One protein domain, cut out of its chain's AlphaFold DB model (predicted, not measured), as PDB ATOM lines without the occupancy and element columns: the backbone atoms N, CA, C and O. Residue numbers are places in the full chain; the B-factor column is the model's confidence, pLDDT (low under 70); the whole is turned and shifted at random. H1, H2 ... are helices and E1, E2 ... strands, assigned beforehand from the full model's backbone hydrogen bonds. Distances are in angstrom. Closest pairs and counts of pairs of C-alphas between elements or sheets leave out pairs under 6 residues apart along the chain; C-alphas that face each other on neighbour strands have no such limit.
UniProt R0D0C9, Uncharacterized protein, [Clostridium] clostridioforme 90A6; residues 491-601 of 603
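Overview. This is residues 491 to 601 of the 603 residues of an uncharacterized protein of [Clostridium] clostridioforme 90A6 (UniProt R0D0C9). A strongly twisted sheet of four strands forms the core, with H1 over one face, running along the strands, and the longer H2 across the other face. H3 and H4 pack on H2, H5 only grazes the sheet beside E4, and residues 577 to 582 of the loop between E3 and E4 stick out. The printed part has 111 residues, with five named helices and four named strands in the order E1 H1 E2 H2 H3 H4 E3 E4 H5. The sheet is mixed, in the order E2 E1 E3 E4, and the class is mixed, helices and strands. The whole is compact, with a radius of gyration of the C-alphas of 14.1 A and spans of 36, 35 and 21 A.

Arrangement. E1, residues 492 to 497, is parallel to the edge strand E2, residues 517 to 521, at 25 degrees, with N 518 and O 493 2.9 A apart. With H1, residues 504 to 512, they make a strand-helix-strand unit, two parallel neighbour strands joined through a helix, with a right-handed crossover. H1 lies over E2 and E1 at a height over the sheet of 9.9 A, on a local plane of just 6 C-alphas; its line stands at 1 degrees to E1 on the local plane. E3, residues 568 to 572, is antiparallel to E1, with N 494 and O 570 2.8 A apart. E3 and the edge strand E4, residues 586 to 591, form an antiparallel hairpin, with N 569 and O 590 2.8 A apart. H2, residues 526 to 539, is on the opposite face from H1, at a height over the sheet of 9.5 A. It runs across the strands, at 74 degrees to E4 on the local plane, and lies over E4 and, only just, over E3, on which 3 of its C-alphas fall; the closest C-alphas of H2 and E4 are those of Thr 539 and Asp 587, 5.3 A apart. H3, residues 543 to 547, only just touches H2, with 3 pairs of C-alphas within 8 A, the closest being Cys 536 and Ile 543 at 5.8 A. H2 touches H4, residues 554 to 559, with residues 526 to 529 of H2 alone, the closest C-alphas being those of Ile 529 and Asp 554 at 6.9 A, and the two helices stand at a steep tilt of 65 degrees, opposite ways. H5, residues 595 to 601, only grazes the sheet with residues 597 to 601 and is near H1. In H1, H2, H4 and H5 every O i to N i+4 pair is within hydrogen-bond range; in H3 0 of 1 is, but 2 of 2 O i to N i+3 pairs are.

Along the chain. E1 begins at C-alpha 492, (388.363, 372.089, 388.682), and is 16.0 A long. H1 is 12.1 A, E2 13.7 A and H2 20.1 A long, H2 beginning at C-alpha 526, (369.910, 362.859, 378.892). E3 is 12.5 A, E4 14.2 A and H5 10.0 A long, H5 ending at C-alpha 601, (388.091, 368.914, 401.177).

Size, cuts and confidence. The two C-alphas farthest apart are those of Asn 500 and Tyr 578, 40.3 A. The link from E3 to E4 is long, 13 residues, of which 577 to 582 stand free. The printed part has no cut, its mean pLDDT is 93.1, and no printed residue is under 70.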
ATOM      1  N   PRO A 491     392.763 370.114 388.897       86.56
ATOM      2  CA  PRO A 491     391.384 369.805 389.232       86.56
ATOM      3  C   PRO A 491     390.540 371.080 389.228       86.56
ATOM      4  O   PRO A 491     390.980 372.121 389.721       86.56
ATOM      5  N   SER A 492     389.327 370.987 388.693       91.81
ATOM      6  CA  SER A 492     388.363 372.089 388.682       91.81
ATOM      7  C   SER A 492     387.100 371.698 389.433       91.81
ATOM      8  O   SER A 492     386.758 370.517 389.510       91.81
ATOM      9  N   VAL A 493     386.400 372.674 390.002       94.88
ATOM     10  CA  VAL A 493     385.120 372.447 390.677       94.88
ATOM     11  C   VAL A 493     383.970 372.843 389.761       94.88
ATOM     12  O   VAL A 493     383.880 373.977 389.302       94.88
ATOM     13  N   ILE A 494     383.055 371.915 389.509       94.62
ATOM     14  CA  ILE A 494     381.817 372.177 388.780       94.62
ATOM     15  C   ILE A 494     380.700 372.380 389.803       94.62
ATOM     16  O   ILE A 494     380.426 371.492 390.609       94.62
ATOM     17  N   ILE A 495     380.060 373.547 389.754       95.06
ATOM     18  CA  ILE A 495     378.898 373.901 390.568       95.06
ATOM     19  C   ILE A 495     377.646 373.647 389.729       95.06
ATOM     20  O   ILE A 495     377.335 374.410 388.809       95.06
ATOM     21  N   TRP A 496     376.938 372.565 390.030       95.31
ATOM     22  CA  TRP A 496     375.628 372.290 389.454       95.31
ATOM     23  C   TRP A 496     374.552 372.997 390.256       95.31
ATOM     24  O   TRP A 496     374.544 372.917 391.484       95.31
ATOM     25  N   HIS A 497     373.655 373.694 389.572       94.38
ATOM     26  CA  HIS A 497     372.673 374.543 390.234       94.38
ATOM     27  C   HIS A 497     371.327 374.557 389.508       94.38
ATOM     28  O   HIS A 497     371.240 374.255 388.312       94.38
ATOM     29  N   SER A 498     370.281 374.913 390.248       92.69
ATOM     30  CA  SER A 498     368.953 375.228 389.723       92.69
ATOM     31  C   SER A 498     368.895 376.680 389.227       92.69
ATOM     32  O   SER A 498     369.798 377.480 389.488       92.69
ATOM     33  N   GLU A 499     367.832 377.059 388.511       86.94
ATOM     34  CA  GLU A 499     367.637 378.456 388.079       86.94
ATOM     35  C   GLU A 499     367.429 379.422 389.256       86.94
ATOM     36  O   GLU A 499     367.706 380.612 389.125       86.94
ATOM     37  N   ASN A 500     366.961 378.912 390.399       85.50
ATOM     38  CA  ASN A 500     366.612 379.714 391.571       85.50
ATOM     39  C   ASN A 500     367.752 379.819 392.595       85.50
ATOM     40  O   ASN A 500     367.601 380.523 393.594       85.50
ATOM     41  N   ASP A 501     368.870 379.125 392.376       86.62
ATOM     42  CA  ASP A 501     369.986 379.127 393.315       86.62
ATOM     43  C   ASP A 501     370.767 380.443 393.260       86.62
ATOM     44  O   ASP A 501     371.192 380.892 392.191       86.62
ATOM     45  N   ASP A 502     371.067 381.009 394.431       86.69
ATOM     46  CA  ASP A 502     372.112 382.023 394.560       86.69
ATOM     47  C   ASP A 502     373.467 381.350 394.806       86.69
ATOM     48  O   ASP A 502     373.831 381.001 395.930       86.69
ATOM     49  N   ILE A 503     374.222 381.154 393.725       91.00
ATOM     50  CA  ILE A 503     375.568 380.571 393.777       91.00
ATOM     51  C   ILE A 503     376.680 381.619 393.896       91.00
ATOM     52  O   ILE A 503     377.853 381.246 393.910       91.00
ATOM     53  N   GLN A 504     376.360 382.918 393.974       89.88
ATOM     54  CA  GLN A 504     377.380 383.971 393.928       89.88
ATOM     55  C   GLN A 504     378.334 383.894 395.116       89.88
ATOM     56  O   GLN A 504     379.542 384.013 394.934       89.88
ATOM     57  N   THR A 505     377.819 383.614 396.316       91.81
ATOM     58  CA  THR A 505     378.665 383.429 397.504       91.81
ATOM     59  C   THR A 505     379.648 382.271 397.326       91.81
ATOM     60  O   THR A 505     380.816 382.401 397.683       91.81
ATOM     61  N   ALA A 506     379.206 381.162 396.730       92.50
ATOM     62  CA  ALA A 506     380.067 380.012 396.486       92.50
ATOM     63  C   ALA A 506     381.122 380.297 395.403       92.50
ATOM     64  O   ALA A 506     382.289 379.963 395.584       92.50
ATOM     65  N   VAL A 507     380.734 380.965 394.313       92.19
ATOM     66  CA  VAL A 507     381.640 381.415 393.241       92.19
ATOM     67  C   VAL A 507     382.704 382.375 393.784       92.19
ATOM     68  O   VAL A 507     383.893 382.148 393.577       92.19
ATOM     69  N   SER A 508     382.306 383.395 394.555       92.56
ATOM     70  CA  SER A 508     383.249 384.322 395.197       92.56
ATOM     71  C   SER A 508     384.211 383.596 396.138       92.56
ATOM     72  O   SER A 508     385.410 383.857 396.103       92.56
ATOM     73  N   TRP A 509     383.718 382.632 396.920       94.75
ATOM     74  CA  TRP A 509     384.574 381.834 397.794       94.75
ATOM     75  C   TRP A 509     385.605 381.008 397.008       94.75
ATOM     76  O   TRP A 509     386.778 380.994 397.378       94.75
ATOM     77  N   MET A 510     385.206 380.358 395.907       94.19
ATOM     78  CA  MET A 510     386.129 379.609 395.039       94.19
ATOM     79  C   MET A 510     387.200 380.528 394.440       94.19
ATOM     80  O   MET A 510     388.384 380.185 394.441       94.19
ATOM     81  N   HIS A 511     386.790 381.713 393.980       93.38
ATOM     82  CA  HIS A 511     387.676 382.740 393.434       93.38
ATOM     83  C   HIS A 511     388.728 383.190 394.452       93.38
ATOM     84  O   HIS A 511     389.925 383.153 394.169       93.38
ATOM     85  N   GLU A 512     388.298 383.577 395.654       93.56
ATOM     86  CA  GLU A 512     389.180 384.034 396.739       93.56
ATOM     87  C   GLU A 512     390.172 382.956 397.192       93.56
ATOM     88  O   GLU A 512     391.281 383.263 397.632       93.56
ATOM     89  N   ASN A 513     389.791 381.686 397.049       94.75
ATOM     90  CA  ASN A 513     390.597 380.537 397.435       94.75
ATOM     91  C   ASN A 513     391.425 379.934 396.294       94.75
ATOM     92  O   ASN A 513     392.067 378.898 396.493       94.75
ATOM     93  N   HIS A 514     391.473 380.585 395.127       94.75
ATOM     94  CA  HIS A 514     392.277 380.139 393.988       94.75
ATOM     95  C   HIS A 514     391.870 378.747 393.476       94.75
ATOM     96  O   HIS A 514     392.717 377.917 393.128       94.75
ATOM     97  N   ILE A 515     390.558 378.487 393.450       93.81
ATOM     98  CA  ILE A 515     389.961 377.252 392.944       93.81
ATOM     99  C   ILE A 515     389.357 377.529 391.566       93.81
ATOM    100  O   ILE A 515     388.407 378.299 391.416       93.81
ATOM    101  N   ILE A 516     389.910 376.861 390.556       93.50
ATOM    102  CA  ILE A 516     389.373 376.852 389.192       93.50
ATOM    103  C   ILE A 516     387.992 376.216 389.229       93.50
ATOM    104  O   ILE A 516     387.830 375.110 389.749       93.50
ATOM    105  N   HIS A 517     386.993 376.905 388.696       93.00
ATOM    106  CA  HIS A 517     385.614 376.462 388.800       93.00
ATOM    107  C   HIS A 517     384.785 376.791 387.557       93.00
ATOM    108  O   HIS A 517     385.187 377.532 386.663       93.00
ATOM    109  N   GLY A 518     383.619 376.171 387.462       90.62
ATOM    110  CA  GLY A 518     382.642 376.429 386.417       90.62
ATOM    111  C   GLY A 518     381.244 376.122 386.920       90.62
ATOM    112  O   GLY A 518     381.071 375.418 387.912       90.62
ATOM    113  N   THR A 519     380.234 376.641 386.233       90.88
ATOM    114  CA  THR A 519     378.836 376.445 386.620       90.88
ATOM    115  C   THR A 519     378.088 375.670 385.543       90.88
ATOM    116  O   THR A 519     378.370 375.779 384.342       90.88
ATOM    117  N   ARG A 520     377.145 374.834 385.970       91.94
ATOM    118  CA  ARG A 520     376.273 374.051 385.095       91.94
ATOM    119  C   ARG A 520     374.842 374.149 385.603       91.94
ATOM    120  O   ARG A 520     374.546 373.747 386.723       91.94
ATOM    121  N   LEU A 521     373.952 374.653 384.755       92.50
ATOM    122  CA  LEU A 521     372.523 374.624 385.039       92.50
ATOM    123  C   LEU A 521     371.994 373.199 384.849       92.50
ATOM    124  O   LEU A 521     372.247 372.590 383.805       92.50
ATOM    125  N   LEU A 522     371.236 372.699 385.821       94.56
ATOM    126  CA  LEU A 522     370.518 371.435 385.696       94.56
ATOM    127  C   LEU A 522     369.414 371.546 384.640       94.56
ATOM    128  O   LEU A 522     368.556 372.427 384.704       94.56
ATOM    129  N   LYS A 523     369.427 370.634 383.664       94.88
ATOM    130  CA  LYS A 523     368.425 370.562 382.597       94.88
ATOM    131  C   LYS A 523     367.740 369.194 382.587       94.88
ATOM    132  O   LYS A 523     368.385 368.194 382.895       94.88
ATOM    133  N   PRO A 524     366.457 369.116 382.194       95.44
ATOM    134  CA  PRO A 524     365.733 367.853 382.064       95.44
ATOM    135  C   PRO A 524     366.142 367.110 380.775       95.44
ATOM    136  O   PRO A 524     365.315 366.864 379.900       95.44
ATOM    137  N   ASP A 525     367.430 366.792 380.620       96.00
ATOM    138  CA  ASP A 525     367.983 366.137 379.433       96.00
ATOM    139  C   ASP A 525     368.872 364.926 379.765       96.00
ATOM    140  O   ASP A 525     369.342 364.737 380.886       96.00
ATOM    141  N   ASP A 526     369.098 364.076 378.759       96.31
ATOM    142  CA  ASP A 526     369.910 362.859 378.892       96.31
ATOM    143  C   ASP A 526     371.365 363.133 379.285       96.31
ATOM    144  O   ASP A 526     372.018 362.268 379.873       96.31
ATOM    145  N   SER A 527     371.900 364.300 378.917       95.75
ATOM    146  CA  SER A 527     373.285 364.655 379.231       95.75
ATOM    147  C   SER A 527     373.437 364.887 380.727       95.75
ATOM    148  O   SER A 527     374.301 364.283 381.353       95.75
ATOM    149  N   THR A 528     372.542 365.688 381.303       95.50
ATOM    150  CA  THR A 528     372.534 366.027 382.726       95.50
ATOM    151  C   THR A 528     372.389 364.776 383.587       95.50
ATOM    152  O   THR A 528     373.173 364.569 384.508       95.50
ATOM    153  N   ILE A 529     371.443 363.886 383.259       96.81
ATOM    154  CA  ILE A 529     371.239 362.650 384.034       96.81
ATOM    155  C   ILE A 529     372.459 361.729 383.965       96.81
ATOM    156  O   ILE A 529     372.868 361.156 384.977       96.81
ATOM    157  N   ARG A 530     373.073 361.596 382.784       96.44
ATOM    158  CA  ARG A 530     374.294 360.801 382.609       96.44
ATOM    159  C   ARG A 530     375.453 361.355 383.428       96.44
ATOM    160  O   ARG A 530     376.172 360.581 384.057       96.44
ATOM    161  N   ASP A 531     375.609 362.673 383.430       95.69
ATOM    162  CA  ASP A 531     376.649 363.360 384.182       95.69
ATOM    163  C   ASP A 531     376.449 363.149 385.694       95.69
ATOM    164  O   ASP A 531     377.372 362.678 386.358       95.69
ATOM    165  N   LEU A 532     375.241 363.366 386.231       96.56
ATOM    166  CA  LEU A 532     374.937 363.151 387.658       96.56
ATOM    167  C   LEU A 532     375.191 361.704 388.106       96.56
ATOM    168  O   LEU A 532     375.816 361.477 389.145       96.56
ATOM    169  N   LYS A 533     374.768 360.719 387.303       96.38
ATOM    170  CA  LYS A 533     375.049 359.297 387.561       96.38
ATOM    171  C   LYS A 533     376.544 359.011 387.596       96.38
ATOM    172  O   LYS A 533     377.009 358.358 388.524       96.38
ATOM    173  N   SER A 534     377.289 359.525 386.616       95.62
ATOM    174  CA  SER A 534     378.742 359.360 386.545       95.62
ATOM    175  C   SER A 534     379.430 359.947 387.780       95.62
ATOM    176  O   SER A 534     380.303 359.306 388.363       95.62
ATOM    177  N   MET A 535     379.010 361.128 388.241       96.62
ATOM    178  CA  MET A 535     379.557 361.746 389.454       96.62
ATOM    179  C   MET A 535     379.284 360.903 390.700       96.62
ATOM    180  O   MET A 535     380.205 360.657 391.479       96.62
ATOM    181  N   CYS A 536     378.050 360.423 390.868       96.44
ATOM    182  CA  CYS A 536     377.654 359.562 391.984       96.44
ATOM    183  C   CYS A 536     378.431 358.238 391.980       96.44
ATOM    184  O   CYS A 536     379.020 357.864 392.990       96.44
ATOM    185  N   GLU A 537     378.535 357.575 390.825       95.50
ATOM    186  CA  GLU A 537     379.298 356.332 390.665       95.50
ATOM    187  C   GLU A 537     380.784 356.523 391.006       95.50
ATOM    188  O   GLU A 537     381.369 355.736 391.753       95.50
ATOM    189  N   ASN A 538     381.400 357.591 390.494       94.69
ATOM    190  CA  ASN A 538     382.811 357.869 390.743       94.69
ATOM    191  C   ASN A 538     383.064 358.196 392.228       94.69
ATOM    192  O   ASN A 538     384.023 357.695 392.819       94.69
ATOM    193  N   THR A 539     382.200 358.988 392.861       95.00
ATOM    194  CA  THR A 539     382.395 359.447 394.250       95.00
ATOM    195  C   THR A 539     381.860 358.479 395.304       95.00
ATOM    196  O   THR A 539     382.278 358.546 396.457       95.00
ATOM    197  N   GLY A 540     381.003 357.533 394.916       94.75
ATOM    198  CA  GLY A 540     380.328 356.602 395.819       94.75
ATOM    199  C   GLY A 540     379.116 357.197 396.544       94.75
ATOM    200  O   GLY A 540     378.576 356.543 397.435       94.75
ATOM    201  N   VAL A 541     378.690 358.414 396.188       95.75
ATOM    202  CA  VAL A 541     377.456 359.026 396.703       95.75
ATOM    203  C   VAL A 541     376.250 358.350 396.054       95.75
ATOM    204  O   VAL A 541     376.284 358.045 394.861       95.75
ATOM    205  N   SER A 542     375.187 358.086 396.819       96.25
ATOM    206  CA  SER A 542     373.980 357.486 396.250       96.25
ATOM    207  C   SER A 542     373.275 358.492 395.347       96.25
ATOM    208  O   SER A 542     373.090 359.647 395.725       96.25
ATOM    209  N   ILE A 543     372.811 358.049 394.177       95.88
ATOM    210  CA  ILE A 543     372.003 358.902 393.293       95.88
ATOM    211  C   ILE A 543     370.722 359.383 393.996       95.88
ATOM    212  O   ILE A 543     370.287 360.511 393.782       95.88
ATOM    213  N   ASP A 544     370.178 358.565 394.902       96.44
ATOM    214  CA  ASP A 544     368.996 358.879 395.711       96.44
ATOM    215  C   ASP A 544     369.247 360.063 396.663       96.44
ATOM    216  O   ASP A 544     368.320 360.804 396.990       96.44
ATOM    217  N   ASP A 545     370.497 360.301 397.082       96.25
ATOM    218  CA  ASP A 545     370.830 361.407 397.989       96.25
ATOM    219  C   ASP A 545     370.599 362.771 397.324       96.25
ATOM    220  O   ASP A 545     370.199 363.722 398.012       96.25
ATOM    221  N   LEU A 546     370.776 362.842 395.994       96.31
ATOM    222  CA  LEU A 546     370.539 364.048 395.195       96.31
ATOM    223  C   LEU A 546     369.075 364.498 395.266       96.31
ATOM    224  O   LEU A 546     368.821 365.694 395.343       96.31
ATOM    225  N   TRP A 547     368.121 363.564 395.295       95.38
ATOM    226  CA  TRP A 547     366.684 363.861 395.423       95.38
ATOM    227  C   TRP A 547     366.168 363.721 396.865       95.38
ATOM    228  O   TRP A 547     365.103 364.224 397.212       95.38
ATOM    229  N   GLY A 548     366.918 363.055 397.749       93.69
ATOM    230  CA  GLY A 548     366.455 362.673 399.086       93.69
ATOM    231  C   GLY A 548     365.379 361.582 399.089       93.69
ATOM    232  O   GLY A 548     364.752 361.358 400.125       93.69
ATOM    233  N   CYS A 549     365.155 360.928 397.954       93.19
ATOM    234  CA  CYS A 549     364.214 359.833 397.766       93.19
ATOM    235  C   CYS A 549     364.725 358.892 396.667       93.19
ATOM    236  O   CYS A 549     365.739 359.166 396.028       93.19
ATOM    237  N   HIS A 550     364.035 357.770 396.468       94.75
ATOM    238  CA  HIS A 550     364.446 356.780 395.481       94.75
ATOM    239  C   HIS A 550     364.270 357.296 394.046       94.75
ATOM    240  O   HIS A 550     363.144 357.567 393.626       94.75
ATOM    241  N   ALA A 551     365.368 357.394 393.294       90.94
ATOM    242  CA  ALA A 551     365.358 357.767 391.886       90.94
ATOM    243  C   ALA A 551     365.057 356.537 391.011       90.94
ATOM    244  O   ALA A 551     365.904 355.662 390.833       90.94
ATOM    245  N   GLU A 552     363.847 356.465 390.446       90.19
ATOM    246  CA  GLU A 552     363.360 355.255 389.762       90.19
ATOM    247  C   GLU A 552     364.082 354.952 388.436       90.19
ATOM    248  O   GLU A 552     364.703 353.904 388.258       90.19
ATOM    249  N   ASN A 553     363.937 355.842 387.452       93.81
ATOM    250  CA  ASN A 553     364.478 355.691 386.103       93.81
ATOM    251  C   ASN A 553     364.804 357.062 385.493       93.81
ATOM    252  O   ASN A 553     364.480 358.106 386.057       93.81
ATOM    253  N   ASP A 554     365.463 357.069 384.337       95.56
ATOM    254  CA  ASP A 554     365.961 358.288 383.689       95.56
ATOM    255  C   ASP A 554     364.839 359.267 383.335       95.56
ATOM    256  O   ASP A 554     365.027 360.473 383.473       95.56
ATOM    257  N   GLU A 555     363.660 358.775 382.950       96.56
ATOM    258  CA  GLU A 555     362.499 359.629 382.672       96.56
ATOM    259  C   GLU A 555     361.949 360.266 383.946       96.56
ATOM    260  O   GLU A 555     361.645 361.458 383.956       96.56
ATOM    261  N   TRP A 556     361.890 359.505 385.039       96.94
ATOM    262  CA  TRP A 556     361.525 360.033 386.349       96.94
ATOM    263  C   TRP A 556     362.512 361.123 386.788       96.94
ATOM    264  O   TRP A 556     362.083 362.215 387.155       96.94
ATOM    265  N   MET A 557     363.824 360.884 386.664       96.25
ATOM    266  CA  MET A 557     364.855 361.863 387.035       96.25
ATOM    267  C   MET A 557     364.762 363.151 386.209       96.25
ATOM    268  O   MET A 557     364.915 364.240 386.756       96.25
ATOM    269  N   LYS A 558     364.474 363.057 384.904       96.88
ATOM    270  CA  LYS A 558     364.249 364.243 384.057       96.88
ATOM    271  C   LYS A 558     363.013 365.026 384.493       96.88
ATOM    272  O   LYS A 558     363.066 366.251 384.552       96.88
ATOM    273  N   GLN A 559     361.911 364.334 384.792       96.38
ATOM    274  CA  GLN A 559     360.661 364.964 385.234       96.38
ATOM    275  C   GLN A 559     360.812 365.675 386.583       96.38
ATOM    276  O   GLN A 559     360.185 366.711 386.788       96.38
ATOM    277  N   HIS A 560     361.682 365.162 387.456       95.69
ATOM    278  CA  HIS A 560     361.928 365.687 388.801       95.69
ATOM    279  C   HIS A 560     363.268 366.430 388.913       95.69
ATOM    280  O   HIS A 560     363.792 366.599 390.010       95.69
ATOM    281  N   ILE A 561     363.868 366.888 387.805       95.50
ATOM    282  CA  ILE A 561     365.190 367.543 387.849       95.50
ATOM    283  C   ILE A 561     365.192 368.809 388.725       95.50
ATOM    284  O   ILE A 561     366.204 369.153 389.323       95.50
ATOM    285  N   GLN A 562     364.045 369.487 388.817       92.44
ATOM    286  CA  GLN A 562     363.868 370.692 389.631       92.44
ATOM    287  C   GLN A 562     363.852 370.393 391.138       92.44
ATOM    288  O   GLN A 562     364.041 371.307 391.933       92.44
ATOM    289  N   ASP A 563     363.656 369.128 391.521       94.06
ATOM    290  CA  ASP A 563     363.616 368.677 392.915       94.06
ATOM    291  C   ASP A 563     364.993 368.211 393.422       94.06
ATOM    292  O   ASP A 563     365.131 367.812 394.581       94.06
ATOM    293  N   VAL A 564     366.023 368.241 392.566       95.31
ATOM    294  CA  VAL A 564     367.404 367.953 392.964       95.31
ATOM    295  C   VAL A 564     367.836 368.950 394.037       95.31
ATOM    296  O   VAL A 564     367.673 370.159 393.894       95.31
ATOM    297  N   LYS A 565     368.451 368.451 395.109       95.25
ATOM    298  CA  LYS A 565     369.072 369.280 396.138       95.25
ATOM    299  C   LYS A 565     370.300 369.973 395.557       95.25
ATOM    300  O   LYS A 565     371.301 369.327 395.248       95.25
ATOM    301  N   THR A 566     370.231 371.289 395.445       94.44
ATOM    302  CA  THR A 566     371.286 372.136 394.889       94.44
ATOM    303  C   THR A 566     371.741 373.212 395.885       94.44
ATOM    304  O   THR A 566     371.061 373.447 396.888       94.44
ATOM    305  N   PRO A 567     372.902 373.863 395.661       95.62
ATOM    306  CA  PRO A 567     373.916 373.555 394.643       95.62
ATOM    307  C   PRO A 567     374.679 372.254 394.939       95.62
ATOM    308  O   PRO A 567     374.838 371.876 396.096       95.62
ATOM    309  N   ILE A 568     375.166 371.574 393.898       96.75
ATOM    310  CA  ILE A 568     376.048 370.402 394.013       96.75
ATOM    311  C   ILE A 568     377.450 370.805 393.561       96.75
ATOM    312  O   ILE A 568     377.639 371.280 392.442       96.75
ATOM    313  N   PHE A 569     378.443 370.584 394.415       97.00
ATOM    314  CA  PHE A 569     379.850 370.848 394.133       97.00
ATOM    315  C   PHE A 569     380.548 369.548 393.783       97.00
ATOM    316  O   PHE A 569     380.507 368.604 394.567       97.00
ATOM    317  N   VAL A 570     381.214 369.500 392.633       96.75
ATOM    318  CA  VAL A 570     381.932 368.303 392.184       96.75
ATOM    319  C   VAL A 570     383.342 368.669 391.764       96.75
ATOM    320  O   VAL A 570     383.514 369.540 390.914       96.75
ATOM    321  N   ARG A 571     384.357 367.989 392.310       95.62
ATOM    322  CA  ARG A 571     385.736 368.135 391.823       95.62
ATOM    323  C   ARG A 571     385.965 367.194 390.646       95.62
ATOM    324  O   ARG A 571     385.813 365.983 390.780       95.62
ATOM    325  N   ALA A 572     386.323 367.769 389.505       93.06
ATOM    326  CA  ALA A 572     386.647 367.078 388.270       93.06
ATOM    327  C   ALA A 572     388.162 367.109 388.024       93.06
ATOM    328  O   ALA A 572     388.770 368.180 387.987       93.06
ATOM    329  N   ASN A 573     388.762 365.937 387.825       90.62
ATOM    330  CA  ASN A 573     390.191 365.756 387.579       90.62
ATOM    331  C   ASN A 573     390.466 365.464 386.102       90.62
ATOM    332  O   ASN A 573     389.680 364.793 385.435       90.62
ATOM    333  N   ASN A 574     391.627 365.884 385.598       84.50
ATOM    334  CA  ASN A 574     392.096 365.434 384.291       84.50
ATOM    335  C   ASN A 574     392.735 364.039 384.423       84.50
ATOM    336  O   ASN A 574     393.850 363.894 384.928       84.50
ATOM    337  N   VAL A 575     392.006 362.999 384.013       86.44
ATOM    338  CA  VAL A 575     392.477 361.608 384.065       86.44
ATOM    339  C   VAL A 575     392.882 361.148 382.672       86.44
ATOM    340  O   VAL A 575     392.078 361.132 381.743       86.44
ATOM    341  N   SER A 576     394.135 360.725 382.540       85.31
ATOM    342  CA  SER A 576     394.698 360.168 381.314       85.31
ATOM    343  C   SER A 576     395.137 358.718 381.523       85.31
ATOM    344  O   SER A 576     395.186 358.215 382.645       85.31
ATOM    345  N   ILE A 577     395.546 358.056 380.439       83.62
ATOM    346  CA  ILE A 577     396.154 356.716 380.501       83.62
ATOM    347  C   ILE A 577     397.471 356.679 381.301       83.62
ATOM    348  O   ILE A 577     397.934 355.596 381.649       83.62
ATOM    349  N   TYR A 578     398.070 357.840 381.581       82.94
ATOM    350  CA  TYR A 578     399.305 357.981 382.355       82.94
ATOM    351  C   TYR A 578     399.058 358.384 383.813       82.94
ATOM    352  O   TYR A 578     400.006 358.439 384.598       82.94
ATOM    353  N   SER A 579     397.808 358.667 384.190       83.56
ATOM    354  CA  SER A 579     397.454 358.986 385.571       83.56
ATOM    355  C   SER A 579     397.646 357.758 386.481       83.56
ATOM    356  O   SER A 579     397.520 356.620 386.017       83.56
ATOM    357  N   PRO A 580     397.938 357.950 387.783       83.19
ATOM    358  CA  PRO A 580     398.063 356.844 388.732       83.19
ATOM    359  C   PRO A 580     396.851 355.902 388.708       83.19
ATOM    360  O   PRO A 580     395.709 356.343 388.553       83.19
ATOM    361  N   VAL A 581     397.084 354.600 388.899       83.25
ATOM    362  CA  VAL A 581     396.005 353.600 388.957       83.25
ATOM    363  C   VAL A 581     395.011 353.977 390.057       83.25
ATOM    364  O   VAL A 581     395.406 354.227 391.192       83.25
ATOM    365  N   GLY A 582     393.721 354.001 389.713       84.44
ATOM    366  CA  GLY A 582     392.649 354.403 390.626       84.44
ATOM    367  C   GLY A 582     392.320 355.898 390.610       84.44
ATOM    368  O   GLY A 582     391.409 356.302 391.327       84.44
ATOM    369  N   SER A 583     393.004 356.706 389.787       87.88
ATOM    370  CA  SER A 583     392.604 358.097 389.536       87.88
ATOM    371  C   SER A 583     391.173 358.139 389.003       87.88
ATOM    372  O   SER A 583     390.846 357.439 388.043       87.88
ATOM    373  N   LYS A 584     390.326 358.956 389.628       90.69
ATOM    374  CA  LYS A 584     388.912 359.091 389.271       90.69
ATOM    375  C   LYS A 584     388.653 360.417 388.583       90.69
ATOM    376  O   LYS A 584     389.231 361.435 388.966       90.69
ATOM    377  N   LEU A 585     387.753 360.398 387.598       91.50
ATOM    378  CA  LEU A 585     387.305 361.617 386.926       91.50
ATOM    379  C   LEU A 585     386.665 362.574 387.934       91.50
ATOM    380  O   LEU A 585     386.967 363.760 387.914       91.50
ATOM    381  N   TYR A 586     385.853 362.035 388.846       94.62
ATOM    382  CA  TYR A 586     385.292 362.768 389.975       94.62
ATOM    383  C   TYR A 586     385.714 362.099 391.279       94.62
ATOM    384  O   TYR A 586     385.505 360.903 391.466       94.62
ATOM    385  N   ASP A 587     386.328 362.844 392.185       93.25
ATOM    386  CA  ASP A 587     386.816 362.299 393.458       93.25
ATOM    387  C   ASP A 587     386.206 362.982 394.686       93.25
ATOM    388  O   ASP A 587     386.469 362.565 395.811       93.25
ATOM    389  N   TYR A 588     385.353 363.982 394.473       95.81
ATOM    390  CA  TYR A 588     384.628 364.680 395.524       95.81
ATOM    391  C   TYR A 588     383.272 365.172 395.011       95.81
ATOM    392  O   TYR A 588     383.188 365.708 393.902       95.81
ATOM    393  N   LEU A 589     382.229 364.993 395.828       97.06
ATOM    394  CA  LEU A 589     380.886 365.523 395.613       97.06
ATOM    395  C   LEU A 589     380.312 366.003 396.947       97.06
ATOM    396  O   LEU A 589     380.352 365.275 397.937       97.06
ATOM    397  N   GLN A 590     379.741 367.206 396.954       96.12
ATOM    398  CA  GLN A 590     378.998 367.757 398.082       96.12
ATOM    399  C   GLN A 590     377.648 368.298 397.617       96.12
ATOM    400  O   GLN A 590     377.574 369.026 396.630       96.12
ATOM    401  N   ILE A 591     376.592 367.968 398.360       95.69
ATOM    402  CA  ILE A 591     375.234 368.483 398.158       95.69
ATOM    403  C   ILE A 591     375.004 369.633 399.143       95.69
ATOM    404  O   ILE A 591     375.162 369.453 400.350       95.69
ATOM    405  N   GLY A 592     374.596 370.791 398.635       92.62
ATOM    406  CA  GLY A 592     374.387 372.007 399.415       92.62
ATOM    407  C   GLY A 592     375.672 372.801 399.665       92.62
ATOM    408  O   GLY A 592     376.797 372.298 399.575       92.62
ATOM    409  N   PHE A 593     375.502 374.086 399.982       92.06
ATOM    410  CA  PHE A 593     376.609 374.993 400.275       92.06
ATOM    411  C   PHE A 593     376.955 374.983 401.770       92.06
ATOM    412  O   PHE A 593     376.343 375.688 402.569       92.06
ATOM    413  N   ASP A 594     377.949 374.171 402.124       93.88
ATOM    414  CA  ASP A 594     378.589 374.121 403.441       93.88
ATOM    415  C   ASP A 594     380.065 374.498 403.267       93.88
ATOM    416  O   ASP A 594     380.833 373.769 402.632       93.88
ATOM    417  N   ILE A 595     380.437 375.671 403.782       92.50
ATOM    418  CA  ILE A 595     381.772 376.249 403.618       92.50
ATOM    419  C   ILE A 595     382.840 375.482 404.403       92.50
ATOM    420  O   ILE A 595     383.964 375.366 403.925       92.50
ATOM    421  N   ASP A 596     382.497 374.919 405.565       94.50
ATOM    422  CA  ASP A 596     383.451 374.206 406.414       94.50
ATOM    423  C   ASP A 596     383.845 372.881 405.751       94.50
ATOM    424  O   ASP A 596     385.027 372.524 405.694       94.50
ATOM    425  N   LEU A 597     382.866 372.183 405.164       94.00
ATOM    426  CA  LEU A 597     383.118 370.978 404.379       94.00
ATOM    427  C   LEU A 597     383.889 371.275 403.086       94.00
ATOM    428  O   LEU A 597     384.803 370.515 402.751       94.00
ATOM    429  N   LEU A 598     383.587 372.374 402.387       93.44
ATOM    430  CA  LEU A 598     384.346 372.780 401.199       93.44
ATOM    431  C   LEU A 598     385.800 373.106 401.556       93.44
ATOM    432  O   LEU A 598     386.715 372.587 400.917       93.44
ATOM    433  N   SER A 599     386.027 373.898 402.608       93.19
ATOM    434  CA  SER A 599     387.366 374.210 403.116       93.19
ATOM    435  C   SER A 599     388.151 372.951 403.473       93.19
ATOM    436  O   SER A 599     389.318 372.848 403.114       93.19
ATOM    437  N   MET A 600     387.523 371.980 404.141       93.56
ATOM    438  CA  MET A 600     388.194 370.748 404.564       93.56
ATOM    439  C   MET A 600     388.624 369.853 403.390       93.56
ATOM    440  O   MET A 600     389.612 369.132 403.511       93.56
ATOM    441  N   ASN A 601     387.882 369.860 402.279       91.56
ATOM    442  CA  ASN A 601     388.091 368.914 401.177       91.56
ATOM    443  C   ASN A 601     388.772 369.519 399.937       91.56
ATOM    444  O   ASN A 601     389.291 368.764 399.105       91.56
TER     445      ASN A 601